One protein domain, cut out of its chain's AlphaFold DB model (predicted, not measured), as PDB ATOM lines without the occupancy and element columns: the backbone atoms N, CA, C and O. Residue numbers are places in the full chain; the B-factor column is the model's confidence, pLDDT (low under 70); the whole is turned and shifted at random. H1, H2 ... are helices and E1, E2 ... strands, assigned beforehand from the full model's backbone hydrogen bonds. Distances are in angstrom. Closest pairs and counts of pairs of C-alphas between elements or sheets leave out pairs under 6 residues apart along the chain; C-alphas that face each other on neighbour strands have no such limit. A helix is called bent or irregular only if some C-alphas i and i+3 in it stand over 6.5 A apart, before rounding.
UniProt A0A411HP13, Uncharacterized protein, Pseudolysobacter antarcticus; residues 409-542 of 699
ATOM      1  N   LEU A 409     282.771 234.002 151.877       59.25
ATOM      2  CA  LEU A 409     283.905 234.579 152.594       59.25
ATOM      3  C   LEU A 409     283.487 235.183 153.930       59.25
ATOM      4  O   LEU A 409     284.185 235.001 154.929       59.25
ATOM      5  N   PHE A 410     282.321 235.827 153.980       69.75
ATOM      6  CA  PHE A 410     281.760 236.298 155.239       69.75
ATOM      7  C   PHE A 410     281.322 235.145 156.139       69.75
ATOM      8  O   PHE A 410     281.626 235.180 157.323       69.75
ATOM      9  N   ASP A 411     280.692 234.106 155.612       74.00
ATOM     10  CA  ASP A 411     280.148 232.963 156.345       74.00
ATOM     11  C   ASP A 411     281.258 232.083 156.897       74.00
ATOM     12  O   ASP A 411     281.198 231.680 158.061       74.00
ATOM     13  N   PHE A 412     282.306 231.824 156.107       71.19
ATOM     14  CA  PHE A 412     283.449 231.049 156.575       71.19
ATOM     15  C   PHE A 412     284.106 231.733 157.781       71.19
ATOM     16  O   PHE A 412     284.200 231.129 158.854       71.19
ATOM     17  N   HIS A 413     284.423 233.027 157.674       80.44
ATOM     18  CA  HIS A 413     284.957 233.783 158.806       80.44
ATOM     19  C   HIS A 413     283.928 233.962 159.933       80.44
ATOM     20  O   HIS A 413     284.287 233.882 161.105       80.44
ATOM     21  N   THR A 414     282.638 234.114 159.630       84.81
ATOM     22  CA  THR A 414     281.577 234.226 160.645       84.81
ATOM     23  C   THR A 414     281.470 232.953 161.474       84.81
ATOM     24  O   THR A 414     281.343 233.035 162.694       84.81
ATOM     25  N   SER A 415     281.592 231.778 160.853       90.00
ATOM     26  CA  SER A 415     281.582 230.495 161.560       90.00
ATOM     27  C   SER A 415     282.800 230.334 162.478       90.00
ATOM     28  O   SER A 415     282.662 229.915 163.632       90.00
ATOM     29  N   GLN A 416     283.979 230.764 162.019       91.38
ATOM     30  CA  GLN A 416     285.194 230.817 162.829       91.38
ATOM     31  C   GLN A 416     285.029 231.756 164.029       91.38
ATOM     32  O   GLN A 416     285.303 231.371 165.167       91.38
ATOM     33  N   LEU A 417     284.536 232.974 163.799       91.50
ATOM     34  CA  LEU A 417     284.305 233.959 164.854       91.50
ATOM     35  C   LEU A 417     283.242 233.509 165.851       91.50
ATOM     36  O   LEU A 417     283.410 233.725 167.049       91.50
ATOM     37  N   ALA A 418     282.166 232.874 165.388       94.75
ATOM     38  CA  ALA A 418     281.131 232.330 166.255       94.75
ATOM     39  C   ALA A 418     281.705 231.257 167.191       94.75
ATOM     40  O   ALA A 418     281.445 231.300 168.394       94.75
ATOM     41  N   CYS A 419     282.550 230.360 166.670       96.56
ATOM     42  CA  CYS A 419     283.249 229.362 167.480       96.56
ATOM     43  C   CYS A 419     284.173 230.006 168.527       96.56
ATOM     44  O   CYS A 419     284.103 229.652 169.707       96.56
ATOM     45  N   ILE A 420     284.991 230.993 168.134       95.94
ATOM     46  CA  ILE A 420     285.879 231.695 169.073       95.94
ATOM     47  C   ILE A 420     285.063 232.444 170.133       95.94
ATOM     48  O   ILE A 420     285.383 232.337 171.311       95.94
ATOM     49  N   ARG A 421     283.984 233.148 169.766       96.50
ATOM     50  CA  ARG A 421     283.107 233.847 170.725       96.50
ATOM     51  C   ARG A 421     282.416 232.882 171.685       96.50
ATOM     52  O   ARG A 421     282.317 233.169 172.874       96.50
ATOM     53  N   GLN A 422     281.984 231.717 171.206       97.56
ATOM     54  CA  GLN A 422     281.431 230.679 172.074       97.56
ATOM     55  C   GLN A 422     282.485 230.171 173.067       97.56
ATOM     56  O   GLN A 422     282.185 230.004 174.249       97.56
ATOM     57  N   ALA A 423     283.725 229.956 172.615       97.25
ATOM     58  CA  ALA A 423     284.834 229.598 173.495       97.25
ATOM     59  C   ALA A 423     285.151 230.724 174.494       97.25
ATOM     60  O   ALA A 423     285.329 230.449 175.678       97.25
ATOM     61  N   GLN A 424     285.147 231.976 174.037       96.69
ATOM     62  CA  GLN A 424     285.359 233.168 174.852       96.69
ATOM     63  C   GLN A 424     284.348 233.236 175.996       96.69
ATOM     64  O   GLN A 424     284.741 233.362 177.150       96.69
ATOM     65  N   GLN A 425     283.060 233.065 175.695       96.69
ATOM     66  CA  GLN A 425     281.994 233.059 176.696       96.69
ATOM     67  C   GLN A 425     282.089 231.851 177.636       96.69
ATOM     68  O   GLN A 425     281.947 231.996 178.847       96.69
ATOM     69  N   LYS A 426     282.353 230.655 177.092       97.44
ATOM     70  CA  LYS A 426     282.405 229.407 177.867       97.44
ATOM     71  C   LYS A 426     283.580 229.362 178.845       97.44
ATOM     72  O   LYS A 426     283.423 228.845 179.947       97.44
ATOM     73  N   TYR A 427     284.745 229.849 178.429       96.62
ATOM     74  CA  TYR A 427     285.992 229.756 179.193       96.62
ATOM     75  C   TYR A 427     286.474 231.107 179.740       96.62
ATOM     76  O   TYR A 427     287.555 231.156 180.315       96.62
ATOM     77  N   GLN A 428     285.681 232.175 179.582       95.88
ATOM     78  CA  GLN A 428     286.003 233.540 180.022       95.88
ATOM     79  C   GLN A 428     287.364 234.020 179.491       95.88
ATOM     80  O   GLN A 428     288.224 234.464 180.248       95.88
ATOM     81  N   LEU A 429     287.574 233.879 178.180       95.38
ATOM     82  CA  LEU A 429     288.840 234.233 177.534       95.38
ATOM     83  C   LEU A 429     288.932 235.745 177.316       95.38
ATOM     84  O   LEU A 429     288.004 236.348 176.777       95.38
ATOM     85  N   HIS A 430     290.068 236.339 177.671       94.50
ATOM     86  CA  HIS A 430     290.326 237.771 177.507       94.50
ATOM     87  C   HIS A 430     291.669 238.021 176.825       94.50
ATOM     88  O   HIS A 430     291.748 238.839 175.910       94.50
ATOM     89  N   PHE A 431     292.709 237.288 177.225       94.94
ATOM     90  CA  PHE A 431     294.055 237.415 176.684       94.94
ATOM     91  C   PHE A 431     294.539 236.071 176.148       94.94
ATOM     92  O   PHE A 431     294.423 235.026 176.791       94.94
ATOM     93  N   GLY A 432     295.138 236.083 174.967       95.69
ATOM     94  CA  GLY A 432     295.708 234.882 174.380       95.69
ATOM     95  C   GLY A 432     296.865 235.165 173.448       95.69
ATOM     96  O   GLY A 432     297.278 236.305 173.251       95.69
ATOM     97  N   PHE A 433     297.388 234.092 172.877       95.69
ATOM     98  CA  PHE A 433     298.424 234.142 171.859       95.69
ATOM     99  C   PHE A 433     297.911 233.572 170.543       95.69
ATOM    100  O   PHE A 433     297.122 232.631 170.530       95.69
ATOM    101  N   ALA A 434     298.410 234.090 169.429       96.19
ATOM    102  CA  ALA A 434     298.223 233.485 168.115       96.19
ATOM    103  C   ALA A 434     299.469 233.709 167.265       96.19
ATOM    104  O   ALA A 434     300.303 234.562 167.578       96.19
ATOM    105  N   GLN A 435     299.602 232.965 166.168       95.12
ATOM    106  CA  GLN A 435     300.641 233.260 165.188       95.12
ATOM    107  C   GLN A 435     300.470 234.690 164.640       95.12
ATOM    108  O   GLN A 435     299.348 235.179 164.483       95.12
ATOM    109  N   TYR A 436     301.596 235.356 164.368       92.38
ATOM    110  CA  TYR A 436     301.687 236.758 163.953       92.38
ATOM    111  C   TYR A 436     300.620 237.184 162.945       92.38
ATOM    112  O   TYR A 436     299.949 238.179 163.187       92.38
ATOM    113  N   TRP A 437     300.418 236.432 161.862       90.88
ATOM    114  CA  TRP A 437     299.504 236.774 160.771       90.88
ATOM    115  C   TRP A 437     298.024 236.736 161.166       90.88
ATOM    116  O   TRP A 437     297.219 237.374 160.494       90.88
ATOM    117  N   ASN A 438     297.682 236.044 162.256       92.94
ATOM    118  CA  ASN A 438     296.306 235.851 162.716       92.94
ATOM    119  C   ASN A 438     295.951 236.726 163.928       92.94
ATOM    120  O   ASN A 438     294.790 237.075 164.114       92.94
ATOM    121  N   ALA A 439     296.933 237.093 164.755       94.94
ATOM    122  CA  ALA A 439     296.701 237.736 166.049       94.94
ATOM    123  C   ALA A 439     295.857 239.024 165.970       94.94
ATOM    124  O   ALA A 439     294.777 239.092 166.558       94.94
ATOM    125  N   MET A 440     296.284 240.018 165.184       94.88
ATOM    126  CA  MET A 440     295.555 241.290 165.064       94.88
ATOM    127  C   MET A 440     294.222 241.102 164.345       94.88
ATOM    128  O   MET A 440     293.263 241.812 164.634       94.88
ATOM    129  N   SER A 441     294.131 240.117 163.449       93.19
ATOM    130  CA  SER A 441     292.872 239.742 162.804       93.19
ATOM    131  C   SER A 441     291.801 239.369 163.814       93.19
ATOM    132  O   SER A 441     290.661 239.825 163.710       93.19
ATOM    133  N   ARG A 442     292.166 238.569 164.824       94.38
ATOM    134  CA  ARG A 442     291.241 238.178 165.889       94.38
ATOM    135  C   ARG A 442     290.833 239.376 166.736       94.38
ATOM    136  O   ARG A 442     289.645 239.524 166.996       94.38
ATOM    137  N   MET A 443     291.774 240.258 167.074       95.19
ATOM    138  CA  MET A 443     291.479 241.486 167.823       95.19
ATOM    139  C   MET A 443     290.543 242.427 167.054       95.19
ATOM    140  O   MET A 443     289.572 242.927 167.611       95.19
ATOM    141  N   ALA A 444     290.776 242.620 165.753       94.56
ATOM    142  CA  ALA A 444     289.935 243.474 164.915       94.56
ATOM    143  C   ALA A 444     288.497 242.934 164.781       94.56
ATOM    144  O   ALA A 444     287.548 243.699 164.630       94.56
ATOM    145  N   GLN A 445     288.326 241.610 164.815       93.12
ATOM    146  CA  GLN A 445     287.025 240.950 164.657       93.12
ATOM    147  C   GLN A 445     286.296 240.690 165.993       93.12
ATOM    148  O   GLN A 445     285.071 240.497 166.018       93.12
ATOM    149  N   ILE A 446     287.031 240.667 167.109       94.38
ATOM    150  CA  ILE A 446     286.530 240.445 168.470       94.38
ATOM    151  C   ILE A 446     287.159 241.516 169.382       94.38
ATOM    152  O   ILE A 446     288.173 241.243 170.021       94.38
ATOM    153  N   PRO A 447     286.573 242.727 169.446       88.06
ATOM    154  CA  PRO A 447     287.190 243.882 170.112       88.06
ATOM    155  C   PRO A 447     287.517 243.682 171.599       88.06
ATOM    156  O   PRO A 447     288.452 244.295 172.103       88.06
ATOM    157  N   ASP A 448     286.782 242.805 172.291       92.38
ATOM    158  CA  ASP A 448     286.987 242.504 173.717       92.38
ATOM    159  C   ASP A 448     288.086 241.451 173.973       92.38
ATOM    160  O   ASP A 448     288.276 241.007 175.107       92.38
ATOM    161  N   LEU A 449     288.780 240.999 172.925       94.75
ATOM    162  CA  LEU A 449     289.820 239.977 172.994       94.75
ATOM    163  C   LEU A 449     291.183 240.588 172.664       94.75
ATOM    164  O   LEU A 449     291.372 241.185 171.605       94.75
ATOM    165  N   VAL A 450     292.166 240.368 173.533       94.81
ATOM    166  CA  VAL A 450     293.560 240.743 173.289       94.81
ATOM    167  C   VAL A 450     294.336 239.503 172.870       94.81
ATOM    168  O   VAL A 450     294.445 238.534 173.619       94.81
ATOM    169  N   VAL A 451     294.900 239.525 171.665       95.31
ATOM    170  CA  VAL A 451     295.651 238.393 171.117       95.31
ATOM    171  C   VAL A 451     297.054 238.848 170.759       95.31
ATOM    172  O   VAL A 451     297.272 239.546 169.773       95.31
ATOM    173  N   ALA A 452     298.027 238.440 171.567       93.38
ATOM    174  CA  ALA A 452     299.418 238.791 171.352       93.38
ATOM    175  C   ALA A 452     300.048 237.929 170.234       93.38
ATOM    176  O   ALA A 452     299.896 236.701 170.232       93.38
ATOM    177  N   PRO A 453     300.790 238.538 169.291       93.75
ATOM    178  CA  PRO A 453     301.416 237.824 168.188       93.75
ATOM    179  C   PRO A 453     302.668 237.046 168.615       93.75
ATOM    180  O   PRO A 453     303.606 237.593 169.205       93.75
ATOM    181  N   LEU A 454     302.726 235.779 168.208       91.94
ATOM    182  CA  LEU A 454     303.892 234.904 168.289       91.94
ATOM    183  C   LEU A 454     304.432 234.564 166.892       91.94
ATOM    184  O   LEU A 454     303.695 234.378 165.925       91.94
ATOM    185  N   LEU A 455     305.745 234.420 166.793       91.19
ATOM    186  CA  LEU A 455     306.419 233.783 165.666       91.19
ATOM    187  C   LEU A 455     306.211 232.255 165.703       91.19
ATOM    188  O   LEU A 455     305.910 231.706 166.764       91.19
ATOM    189  N   PRO A 456     306.440 231.529 164.588       91.94
ATOM    190  CA  PRO A 456     306.319 230.064 164.555       91.94
ATOM    191  C   PRO A 456     307.185 229.329 165.592       91.94
ATOM    192  O   PRO A 456     306.848 228.238 166.037       91.94
ATOM    193  N   ASN A 457     308.288 229.946 166.023       89.25
ATOM    194  CA  ASN A 457     309.158 229.445 167.088       89.25
ATOM    195  C   ASN A 457     308.705 229.862 168.504       89.25
ATOM    196  O   ASN A 457     309.492 229.745 169.440       89.25
ATOM    197  N   LEU A 458     307.469 230.347 168.662       89.12
ATOM    198  CA  LEU A 458     306.846 230.850 169.895       89.12
ATOM    199  C   LEU A 458     307.515 232.077 170.525       89.12
ATOM    200  O   LEU A 458     307.195 232.430 171.658       89.12
ATOM    201  N   LYS A 459     308.414 232.755 169.806       85.56
ATOM    202  CA  LYS A 459     308.937 234.046 170.256       85.56
ATOM    203  C   LYS A 459     307.882 235.129 170.050       85.56
ATOM    204  O   LYS A 459     307.267 235.145 168.984       85.56
ATOM    205  N   PRO A 460     307.685 236.065 170.991       82.50
ATOM    206  CA  PRO A 460     306.867 237.240 170.726       82.50
ATOM    207  C   PRO A 460     307.402 237.978 169.504       82.50
ATOM    208  O   PRO A 460     308.614 238.176 169.369       82.50
ATOM    209  N   HIS A 461     306.505 238.416 168.624       80.44
ATOM    210  CA  HIS A 461     306.893 239.235 167.482       80.44
ATOM    211  C   HIS A 461     307.116 240.695 167.915       80.44
ATOM    212  O   HIS A 461     306.425 241.612 167.484       80.44
ATOM    213  N   ALA A 462     308.111 240.921 168.774       68.19
ATOM    214  CA  ALA A 462     308.397 242.205 169.423       68.19
ATOM    215  C   ALA A 462     308.684 243.369 168.481       68.19
ATOM    216  O   ALA A 462     308.785 244.502 168.928       68.19
ATOM    217  N   TYR A 463     308.939 243.076 167.212       67.00
ATOM    218  CA  TYR A 463     309.504 244.026 166.269       67.00
ATOM    219  C   TYR A 463     308.454 244.736 165.417       67.00
ATOM    220  O   TYR A 463     308.814 245.678 164.721       67.00
ATOM    221  N   LEU A 464     307.189 244.299 165.441       75.06
ATOM    222  CA  LEU A 464     306.129 244.854 164.597       75.06
ATOM    223  C   LEU A 464     304.786 244.781 165.330       75.06
ATOM    224  O   LEU A 464     304.422 243.718 165.829       75.06
ATOM    225  N   ASN A 465     304.046 245.891 165.321       83.38
ATOM    226  CA  ASN A 465     302.619 245.954 165.636       83.38
ATOM    227  C   ASN A 465     302.247 245.360 167.008       83.38
ATOM    228  O   ASN A 465     301.344 244.538 167.090       83.38
ATOM    229  N   LEU A 466     302.938 245.740 168.085       88.31
ATOM    230  CA  LEU A 466     302.725 245.158 169.419       88.31
ATOM    231  C   LEU A 466     302.432 246.237 170.458       88.31
ATOM    232  O   LEU A 466     303.187 247.197 170.536       88.31
ATOM    233  N   ASN A 467     301.421 246.057 171.306       90.06
ATOM    234  CA  ASN A 467     301.257 246.890 172.498       90.06
ATOM    235  C   ASN A 467     301.899 246.198 173.715       90.06
ATOM    236  O   ASN A 467     301.578 245.056 174.052       90.06
ATOM    237  N   LEU A 468     302.835 246.883 174.366       85.94
ATOM    238  CA  LEU A 468     303.594 246.371 175.508       85.94
ATOM    239  C   LEU A 468     302.761 246.296 176.793       85.94
ATOM    240  O   LEU A 468     303.015 245.419 177.623       85.94
ATOM    241  N   ASP A 469     301.732 247.140 176.935       86.06
ATOM    242  CA  ASP A 469     300.826 247.102 178.090       86.06
ATOM    243  C   ASP A 469     300.044 245.773 178.155       86.06
ATOM    244  O   ASP A 469     299.547 245.403 179.219       86.06
ATOM    245  N   TRP A 470     299.967 245.004 177.058       86.88
ATOM    246  CA  TRP A 470     299.363 243.664 177.063       86.88
ATOM    247  C   TRP A 470     300.161 242.636 177.868       86.88
ATOM    248  O   TRP A 470     299.603 241.625 178.280       86.88
ATOM    249  N   PHE A 471     301.454 242.864 178.094       82.88
ATOM    250  CA  PHE A 471     302.316 241.951 178.853       82.88
ATOM    251  C   PHE A 471     302.595 242.480 180.254       82.88
ATOM    252  O   PHE A 471     302.657 241.715 181.214       82.88
ATOM    253  N   ALA A 472     302.742 243.797 180.377       77.88
ATOM    254  CA  ALA A 472     303.026 244.463 181.635       77.88
ATOM    255  C   ALA A 472     302.304 245.815 181.661       77.88
ATOM    256  O   ALA A 472     302.893 246.829 181.290       77.88
ATOM    257  N   PRO A 473     301.025 245.840 182.068       74.19
ATOM    258  CA  PRO A 473     300.251 247.064 182.080       74.19
ATOM    259  C   PRO A 473     300.860 248.032 183.086       74.19
ATOM    260  O   PRO A 473     300.916 247.747 184.283       74.19
ATOM    261  N   SER A 474     301.245 249.203 182.602       67.44
ATOM    262  CA  SER A 474     301.896 250.254 183.389       67.44
ATOM    263  C   SER A 474     301.165 250.676 184.672       67.44
ATOM    264  O   SER A 474     301.799 251.107 185.633       67.44
ATOM    265  N   ASN A 475     299.840 250.517 184.703       67.31
ATOM    266  CA  ASN A 475     298.968 250.970 185.788       67.31
ATOM    267  C   ASN A 475     298.326 249.828 186.597       67.31
ATOM    268  O   ASN A 475     297.404 250.084 187.374       67.31
ATOM    269  N   LYS A 476     298.738 248.567 186.407       63.22
ATOM    270  CA  LYS A 476     298.154 247.424 187.132       63.22
ATOM    271  C   LYS A 476     299.190 246.742 188.016       63.22
ATOM    272  O   LYS A 476     300.315 246.498 187.602       63.22
ATOM    273  N   ALA A 477     298.769 246.371 189.225       59.41
ATOM    274  CA  ALA A 477     299.601 245.642 190.184       59.41
ATOM    275  C   ALA A 477     299.942 244.206 189.730       59.41
ATOM    276  O   ALA A 477     300.875 243.600 190.253       59.41
ATOM    277  N   ALA A 478     299.198 243.657 188.764       68.19
ATOM    278  CA  ALA A 478     299.401 242.316 188.234       68.19
ATOM    279  C   ALA A 478     299.361 242.314 186.701       68.19
ATOM    280  O   ALA A 478     298.523 242.983 186.087       68.19
ATOM    281  N   ALA A 479     300.259 241.532 186.098       71.56
ATOM    282  CA  ALA A 479     300.216 241.221 184.675       71.56
ATOM    283  C   ALA A 479     298.940 240.422 184.340       71.56
ATOM    284  O   ALA A 479     298.465 239.660 185.189       71.56
ATOM    285  N   PRO A 480     298.370 240.582 183.132       82.31
ATOM    286  CA  PRO A 480     297.182 239.837 182.741       82.31
ATOM    287  C   PRO A 480     297.471 238.332 182.671       82.31
ATOM    288  O   PRO A 480     298.568 237.900 182.303       82.31
ATOM    289  N   SER A 481     296.470 237.525 183.018       85.88
ATOM    290  CA  SER A 481     296.485 236.093 182.735       85.88
ATOM    291  C   SER A 481     296.260 235.890 181.247       85.88
ATOM    292  O   SER A 481     295.283 236.383 180.714       85.88
ATOM    293  N   PHE A 482     297.142 235.155 180.577       91.50
ATOM    294  CA  PHE A 482     296.864 234.659 179.231       91.50
ATOM    295  C   PHE A 482     296.179 233.300 179.371       91.50
ATOM    296  O   PHE A 482     296.729 232.411 180.023       91.50
ATOM    297  N   GLU A 483     294.982 233.151 178.800       95.38
ATOM    298  CA  GLU A 483     294.121 231.977 178.990       95.38
ATOM    299  C   GLU A 483     294.089 231.033 177.786       95.38
ATOM    300  O   GLU A 483     293.632 229.897 177.912       95.38
ATOM    301  N   PHE A 484     294.553 231.454 176.607       97.38
ATOM    302  CA  PHE A 484     294.502 230.587 175.431       97.38
ATOM    303  C   PHE A 484     295.613 230.815 174.407       97.38
ATOM    304  O   PHE A 484     296.287 231.843 174.390       97.38
ATOM    305  N   ILE A 485     295.776 229.828 173.524       97.19
ATOM    306  CA  ILE A 485     296.628 229.902 172.335       97.19
ATOM    307  C   ILE A 485     295.844 229.405 171.117       97.19
ATOM    308  O   ILE A 485     295.320 228.290 171.134       97.19
ATOM    309  N   GLU A 486     295.786 230.200 170.051       97.31
ATOM    310  CA  GLU A 486     295.327 229.765 168.730       97.31
ATOM    311  C   GLU A 486     296.465 229.027 168.002       97.31
ATOM    312  O   GLU A 486     297.501 229.610 167.688       97.31
ATOM    313  N   GLU A 487     296.276 227.735 167.721       96.12
ATOM    314  CA  GLU A 487     297.306 226.850 167.152       96.12
ATOM    315  C   GLU A 487     297.619 227.123 165.665       96.12
ATOM    316  O   GLU A 487     298.581 226.568 165.137       96.12
ATOM    317  N   SER A 488     296.826 227.936 164.955       93.81
ATOM    318  CA  SER A 488     296.992 228.132 163.504       93.81
ATOM    319  C   SER A 488     298.360 228.739 163.175       93.81
ATOM    320  O   SER A 488     298.663 229.859 163.583       93.81
ATOM    321  N   GLY A 489     299.189 227.986 162.443       92.25
ATOM    322  CA  GLY A 489     300.555 228.375 162.075       92.25
ATOM    323  C   GLY A 489     301.618 228.162 163.164       92.25
ATOM    324  O   GLY A 489     302.759 228.584 162.972       92.25
ATOM    325  N   LEU A 490     301.274 227.519 164.285       95.31
ATOM    326  CA  LEU A 490     302.199 227.157 165.365       95.31
ATOM    327  C   LEU A 490     302.373 225.634 165.437       95.31
ATOM    328  O   LEU A 490     301.428 224.886 165.197       95.31
ATOM    329  N   ASP A 491     303.572 225.166 165.791       95.31
ATOM    330  CA  ASP A 491     303.839 223.734 165.974       95.31
ATOM    331  C   ASP A 491     303.209 223.227 167.293       95.31
ATOM    332  O   ASP A 491     303.631 223.657 168.376       95.31
ATOM    333  N   PRO A 492     302.232 222.296 167.247       94.88
ATOM    334  CA  PRO A 492     301.596 221.756 168.446       94.88
ATOM    335  C   PRO A 492     302.572 221.092 169.422       94.88
ATOM    336  O   PRO A 492     302.381 221.212 170.633       94.88
ATOM    337  N   ALA A 493     303.625 220.431 168.928       94.31
ATOM    338  CA  ALA A 493     304.612 219.769 169.781       94.31
ATOM    339  C   ALA A 493     305.455 220.793 170.555       94.31
ATOM    340  O   ALA A 493     305.750 220.618 171.742       94.31
ATOM    341  N   LEU A 494     305.788 221.909 169.902       91.44
ATOM    342  CA  LEU A 494     306.485 223.022 170.535       91.44
ATOM    343  C   LEU A 494     305.602 223.713 171.584       91.44
ATOM    344  O   LEU A 494     306.104 224.106 172.637       91.44
ATOM    345  N   LEU A 495     304.294 223.821 171.330       92.88
ATOM    346  CA  LEU A 495     303.322 224.329 172.302       92.88
ATOM    347  C   LEU A 495     303.187 223.403 173.518       92.88
ATOM    348  O   LEU A 495     303.179 223.894 174.645       92.88
ATOM    349  N   ASP A 496     303.119 222.083 173.315       91.25
ATOM    350  CA  ASP A 496     303.072 221.104 174.414       91.25
ATOM    351  C   ASP A 496     304.347 221.164 175.266       91.25
ATOM    352  O   ASP A 496     304.273 221.162 176.494       91.25
ATOM    353  N   THR A 497     305.507 221.310 174.622       88.62
ATOM    354  CA  THR A 497     306.799 221.453 175.309       88.62
ATOM    355  C   THR A 497     306.880 222.756 176.107       88.62
ATOM    356  O   THR A 497     307.338 222.758 177.247       88.62
ATOM    357  N   ALA A 498     306.437 223.877 175.527       84.88
ATOM    358  CA  ALA A 498     306.578 225.196 176.145       84.88
ATOM    359  C   ALA A 498     305.533 225.472 177.238       84.88
ATOM    360  O   ALA A 498     305.839 226.068 178.271       84.88
ATOM    361  N   PHE A 499     304.291 225.049 177.018       88.00
ATOM    362  CA  PHE A 499     303.151 225.458 177.837       88.00
ATOM    363  C   PHE A 499     302.470 224.297 178.563       88.00
ATOM    364  O   PHE A 499     301.641 224.530 179.441       88.00
ATOM    365  N   GLY A 500     302.858 223.055 178.274       90.44
ATOM    366  CA  GLY A 500     302.219 221.865 178.822       90.44
ATOM    367  C   GLY A 500     300.856 221.580 178.190       90.44
ATOM    368  O   GLY A 500     300.458 222.174 177.183       90.44
ATOM    369  N   THR A 501     300.135 220.640 178.799       91.88
ATOM    370  CA  THR A 501     298.833 220.177 178.313       91.88
ATOM    371  C   THR A 501     297.734 221.207 178.608       91.88
ATOM    372  O   THR A 501     297.605 221.635 179.756       91.88
ATOM    373  N   PRO A 502     296.920 221.601 177.609       95.88
ATOM    374  CA  PRO A 502     295.799 222.507 177.836       95.88
ATOM    375  C   PRO A 502     294.664 221.825 178.612       95.88
ATOM    376  O   PRO A 502     294.450 220.619 178.490       95.88
ATOM    377  N   VAL A 503     293.894 222.617 179.359       96.62
ATOM    378  CA  VAL A 503     292.702 222.178 180.107       96.62
ATOM    379  C   VAL A 503     291.564 221.807 179.157       96.62
ATOM    380  O   VAL A 503     290.798 220.883 179.421       96.62
ATOM    381  N   ALA A 504     291.459 222.508 178.028       97.62
ATOM    382  CA  ALA A 504     290.521 222.175 176.968       97.62
ATOM    383  C   ALA A 504     291.115 222.479 175.591       97.62
ATOM    384  O   ALA A 504     291.967 223.354 175.435       97.62
ATOM    385  N   ARG A 505     290.626 221.770 174.573       97.75
ATOM    386  CA  ARG A 505     290.856 222.106 173.166       97.75
ATOM    387  C   ARG A 505     289.515 222.389 172.507       97.75
ATOM    388  O   ARG A 505     288.607 221.566 172.602       97.75
ATOM    389  N   VAL A 506     289.387 223.539 171.858       98.00
ATOM    390  CA  VAL A 506     288.213 223.891 171.049       98.00
ATOM    391  C   VAL A 506     288.618 223.835 169.586       98.00
ATOM    392  O   VAL A 506     289.603 224.458 169.200       98.00
ATOM    393  N   ILE A 507     287.889 223.068 168.782       97.75
ATOM    394  CA  ILE A 507     288.129 222.966 167.342       97.75
ATOM    395  C   ILE A 507     287.180 223.942 166.654       97.75
ATOM    396  O   ILE A 507     285.966 223.764 166.720       97.75
ATOM    397  N   CYS A 508     287.747 224.955 166.010       96.19
ATOM    398  CA  CYS A 508     287.038 225.884 165.143       96.19
ATOM    399  C   CYS A 508     287.372 225.580 163.665       96.19
ATOM    400  O   CYS A 508     288.332 224.852 163.398       96.19
ATOM    401  N   PRO A 509     286.585 226.087 162.699       93.62
ATOM    402  CA  PRO A 509     286.784 225.829 161.269       93.62
ATOM    403  C   PRO A 509     288.214 226.047 160.737       93.62
ATOM    404  O   PRO A 509     288.715 225.215 159.986       93.62
ATOM    405  N   GLU A 510     288.887 227.129 161.136       89.31
ATOM    406  CA  GLU A 510     290.233 227.502 160.661       89.31
ATOM    407  C   GLU A 510     291.350 227.178 161.654       89.31
ATOM    408  O   GLU A 510     292.533 227.196 161.307       89.31
ATOM    409  N   SER A 511     291.007 226.970 162.922       94.75
ATOM    410  CA  SER A 511     292.010 226.885 163.974       94.75
ATOM    411  C   SER A 511     291.557 226.069 165.168       94.75
ATOM    412  O   SER A 511     290.384 225.750 165.353       94.75
ATOM    413  N   LYS A 512     292.526 225.705 166.002       97.50
ATOM    414  CA  LYS A 512     292.286 225.047 167.281       97.50
ATOM    415  C   LYS A 512     292.692 226.006 168.384       97.50
ATOM    416  O   LYS A 512     293.776 226.581 168.322       97.50
ATOM    417  N   LEU A 513     291.839 226.170 169.384       97.94
ATOM    418  CA  LEU A 513     292.154 226.937 170.582       97.94
ATOM    419  C   LEU A 513     292.589 225.974 171.683       97.94
ATOM    420  O   LEU A 513     291.841 225.065 172.050       97.94
ATOM    421  N   ARG A 514     293.781 226.190 172.232       97.62
ATOM    422  CA  ARG A 514     294.249 225.563 173.469       97.62
ATOM    423  C   ARG A 514     293.892 226.462 174.631       97.62
ATOM    424  O   ARG A 514     294.404 227.571 174.701       97.62
ATOM    425  N   ILE A 515     293.038 225.985 175.526       97.44
ATOM    426  CA  ILE A 515     292.614 226.727 176.710       97.44
ATOM    427  C   ILE A 515     293.445 226.276 177.904       97.44
ATOM    428  O   ILE A 515     293.569 225.079 178.165       97.44
ATOM    429  N   TYR A 516     293.985 227.230 178.640       94.62
ATOM    430  CA  TYR A 516     294.796 227.033 179.830       94.62
ATOM    431  C   TYR A 516     294.095 227.690 181.022       94.62
ATOM    432  O   TYR A 516     293.404 228.694 180.865       94.62
ATOM    433  N   ALA A 517     294.241 227.130 182.226       88.44
ATOM    434  CA  ALA A 517     293.699 227.795 183.408       88.44
ATOM    435  C   ALA A 517     294.469 229.102 183.653       88.44
ATOM    436  O   ALA A 517     295.685 229.147 183.452       88.44
ATOM    437  N   ALA A 518     293.776 230.157 184.089       79.88
ATOM    438  CA  ALA A 518     294.362 231.488 184.283       79.88
ATOM    439  C   ALA A 518     295.614 231.476 185.186       79.88
ATOM    440  O   ALA A 518     296.517 232.300 185.045       79.88
ATOM    441  N   ASP A 519     295.707 230.499 186.088       74.88
ATOM    442  CA  ASP A 519     296.794 230.336 187.040       74.88
ATOM    443  C   ASP A 519     297.978 229.502 186.503       74.88
ATOM    444  O   ASP A 519     299.031 229.465 187.140       74.88
ATOM    445  N   THR A 520     297.870 228.874 185.329       69.69
ATOM    446  CA  THR A 520     298.968 228.086 184.719       69.69
ATOM    447  C   THR A 520     300.176 228.930 184.311       69.69
ATOM    448  O   THR A 520     301.250 228.378 184.042       69.69
ATOM    449  N   GLY A 521     300.007 230.259 184.286       68.62
ATOM    450  CA  GLY A 521     301.082 231.215 184.070       68.62
ATOM    451  C   GLY A 521     301.651 231.160 182.656       68.62
ATOM    452  O   GLY A 521     302.867 231.186 182.512       68.62
ATOM    453  N   LEU A 522     300.815 231.081 181.609       79.31
ATOM    454  CA  LEU A 522     301.280 231.093 180.208       79.31
ATOM    455  C   LEU A 522     302.293 232.214 179.938       79.31
ATOM    456  O   LEU A 522     303.355 231.978 179.367       79.31
ATOM    457  N   LEU A 523     301.989 233.417 180.424       76.00
ATOM    458  CA  LEU A 523     302.875 234.568 180.334       76.00
ATOM    459  C   LEU A 523     304.186 234.359 181.110       76.00
ATOM    460  O   LEU A 523     305.256 234.649 180.589       76.00
ATOM    461  N   ALA A 524     304.126 233.800 182.321       70.00
ATOM    462  CA  ALA A 524     305.318 233.463 183.099       70.00
ATOM    463  C   ALA A 524     306.204 232.434 182.378       70.00
ATOM    464  O   ALA A 524     307.418 232.601 182.311       70.00
ATOM    465  N   ARG A 525     305.607 231.405 181.766       76.88
ATOM    466  CA  ARG A 525     306.329 230.413 180.952       76.88
ATOM    467  C   ARG A 525     306.970 231.045 179.718       76.88
ATOM    468  O   ARG A 525     308.087 230.679 179.363       76.88
ATOM    469  N   LEU A 526     306.293 232.007 179.093       76.88
ATOM    470  CA  LEU A 526     306.856 232.781 177.988       76.88
ATOM    471  C   LEU A 526     308.051 233.631 178.451       76.88
ATOM    472  O   LEU A 526     309.088 233.606 177.797       76.88
ATOM    473  N   TYR A 527     307.943 234.312 179.598       72.25
ATOM    474  CA  TYR A 527     309.046 235.076 180.198       72.25
ATOM    475  C   TYR A 527     310.249 234.196 180.556       72.25
ATOM    476  O   TYR A 527     311.379 234.566 180.255       72.25
ATOM    477  N   LEU A 528     310.022 233.015 181.142       65.44
ATOM    478  CA  LEU A 528     311.091 232.058 181.457       65.44
ATOM    479  C   LEU A 528     311.840 231.589 180.204       65.44
ATOM    480  O   LEU A 528     313.026 231.266 180.268       65.44
ATOM    481  N   ARG A 529     311.149 231.542 179.065       69.12
ATOM    482  CA  ARG A 529     311.725 231.134 177.788       69.12
ATOM    483  C   ARG A 529     312.482 232.265 177.088       69.12
ATOM    484  O   ARG A 529     313.491 232.002 176.439       69.12
ATOM    485  N   GLU A 530     311.997 233.499 177.182       69.06
ATOM    486  CA  GLU A 530     312.497 234.636 176.406       69.06
ATOM    487  C   GLU A 530     313.064 235.730 177.323       69.06
ATOM    488  O   GLU A 530     312.361 236.648 177.739       69.06
ATOM    489  N   SER A 531     314.371 235.667 177.590       56.12
ATOM    490  CA  SER A 531     315.069 236.592 178.498       56.12
ATOM    491  C   SER A 531     314.966 238.074 178.100       56.12
ATOM    492  O   SER A 531     314.912 238.947 178.958       56.12
ATOM    493  N   TRP A 532     314.872 238.391 176.805       58.84
ATOM    494  CA  TRP A 532     314.863 239.782 176.323       58.84
ATOM    495  C   TRP A 532     313.586 240.561 176.685       58.84
ATOM    496  O   TRP A 532     313.622 241.791 176.770       58.84
ATOM    497  N   LEU A 533     312.466 239.864 176.911       56.81
ATOM    498  CA  LEU A 533     311.179 240.459 177.292       56.81
ATOM    499  C   LEU A 533     311.276 241.169 178.657       56.81
ATOM    500  O   LEU A 533     310.564 242.144 178.895       56.81
ATOM    501  N   ALA A 534     312.177 240.701 179.528       51.44
ATOM    502  CA  ALA A 534     312.414 241.242 180.862       51.44
ATOM    503  C   ALA A 534     313.321 242.498 180.877       51.44
ATOM    504  O   ALA A 534     313.219 243.327 181.780       51.44
ATOM    505  N   ASP A 535     314.176 242.687 179.865       53.41
ATOM    506  CA  ASP A 535     315.500 243.276 180.125       53.41
ATOM    507  C   ASP A 535     315.759 244.706 179.647       53.41
ATOM    508  O   ASP A 535     316.645 245.367 180.177       53.41
ATOM    509  N   ARG A 536     315.045 245.226 178.645       48.88
ATOM    510  CA  ARG A 536     315.314 246.601 178.162       48.88
ATOM    511  C   ARG A 536     314.108 247.509 178.147       48.88
ATOM    512  O   ARG A 536     314.223 248.649 178.571       48.88
ATOM    513  N   ARG A 537     312.947 247.043 177.690       49.09
ATOM    514  CA  ARG A 537     311.770 247.917 177.570       49.09
ATOM    515  C   ARG A 537     310.957 248.040 178.843       49.09
ATOM    516  O   ARG A 537     310.509 249.146 179.109       49.09
ATOM    517  N   LEU A 538     310.841 246.990 179.659       50.09
ATOM    518  CA  LEU A 538     310.300 247.122 181.019       50.09
ATOM    519  C   LEU A 538     311.149 248.108 181.830       50.09
ATOM    520  O   LEU A 538     310.628 249.047 182.412       50.09
ATOM    521  N   ILE A 539     312.474 248.001 181.726       46.72
ATOM    522  CA  ILE A 539     313.401 248.929 182.382       46.72
ATOM    523  C   ILE A 539     313.265 250.364 181.833       46.72
ATOM    524  O   ILE A 539     313.148 251.304 182.616       46.72
ATOM    525  N   LEU A 540     313.222 250.554 180.506       45.41
ATOM    526  CA  LEU A 540     313.086 251.881 179.875       45.41
ATOM    527  C   LEU A 540     311.708 252.535 180.072       45.41
ATOM    528  O   LEU A 540     311.616 253.757 180.048       45.41
ATOM    529  N   SER A 541     310.650 251.752 180.293       48.53
ATOM    530  CA  SER A 541     309.307 252.254 180.634       48.53
ATOM    531  C   SER A 541     309.134 252.548 182.131       48.53
ATOM    532  O   SER A 541     308.056 252.952 182.560       48.53
ATOM    533  N   GLY A 542     310.189 252.379 182.939       43.19
ATOM    534  CA  GLY A 542     310.134 252.558 184.392       43.19
ATOM    535  C   GLY A 542     309.478 251.388 185.137       43.19
ATOM    536  O   GLY A 542     309.215 251.491 186.332       43.19
TER     537      GLY A 542
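Overview. This is residues 409 to 542 of the 699 residues of an uncharacterized protein of Pseudolysobacter antarcticus (UniProt A0A411HP13). A strongly twisted sheet of five strands makes the core, with H1 and H2 packed on one face of it. H3 and H4 meet at a corner that only grazes the sheet, and past H4 the short H5 and H6 lie at the far end of the long axis from the start of H1. The printed part has 134 residues, in the order H1 E1 H2 E2 E3 H3 E4 E5 H4 H5 H6; the sheet's order is E2 E1 E3 E5 E4, mixed, and the class is mixed, helices and strands. The whole is compact, with a radius of gyration of the C-alphas of 14.4 A, though elongated in outline at 45 by 29 by 25 A.

Arrangement. Start with H1, residues 409 to 427, which is on the sheet of E2, residues 450 to 454, E1, 431 to 435, E3, 484 to 486, E5, 512 to 515, and E4, 504 to 507. H1 has a height of 10.0 A over the sheet; its closest C-alphas to E4 are Ala 423 and Val 506, 7.1 A. H2, residues 436 to 445, is on the same face, at a height of 7.8 A; its closest C-alphas to E2 are Tyr 436 and Pro 453, 4.4 A. H2 is irregular: C-alphas 437 and 440 are 7.4 A apart. E1, H2 and E2 form a strand-helix-strand unit, two parallel neighbours with a helix between, its crossover right-handed. Look for N 452 and O 432 at 2.8 A between E2 and E1, and N 486 and O 433 at 2.8 A between E1 and E3, also parallel. E3 and E5 are antiparallel, with N 514 and O 485 at 2.8 A; E4 and E5 form a hairpin, with N 513 and O 506 at 2.8 A. H3, residues 492 to 499, touches H4, residues 522 to 529, about perpendicular at 89 degrees; Phe 499 and Leu 522 have the closest C-alphas, 6.4 A. H5, residues 532 to 535, and H6, 537 to 540, meet only through their link. Every O i to N i+4 pair is within hydrogen-bond range in H1, H3 and H4, against 4 of 6 in H2; H5 and H6 are too short for one.

Along the chain. Find C-alpha 409 at (283.905, 234.579, 152.594); H1 runs 27.1 A to C-alpha 427. H2 spans 15.3 A, E1 13.9 A and E2 12.9 A. H6 ends at C-alpha 540, (313.086, 251.881, 179.875).

Size, cuts and confidence. The C-alphas farthest apart are those of Asp 411 and Gly 542, 45.5 A. The printed part has no cut, and the link E2 to E3 is long, 29 residues. In the printed part the model's pLDDT is under 70 in 26 residues, among them residues 528 to 542.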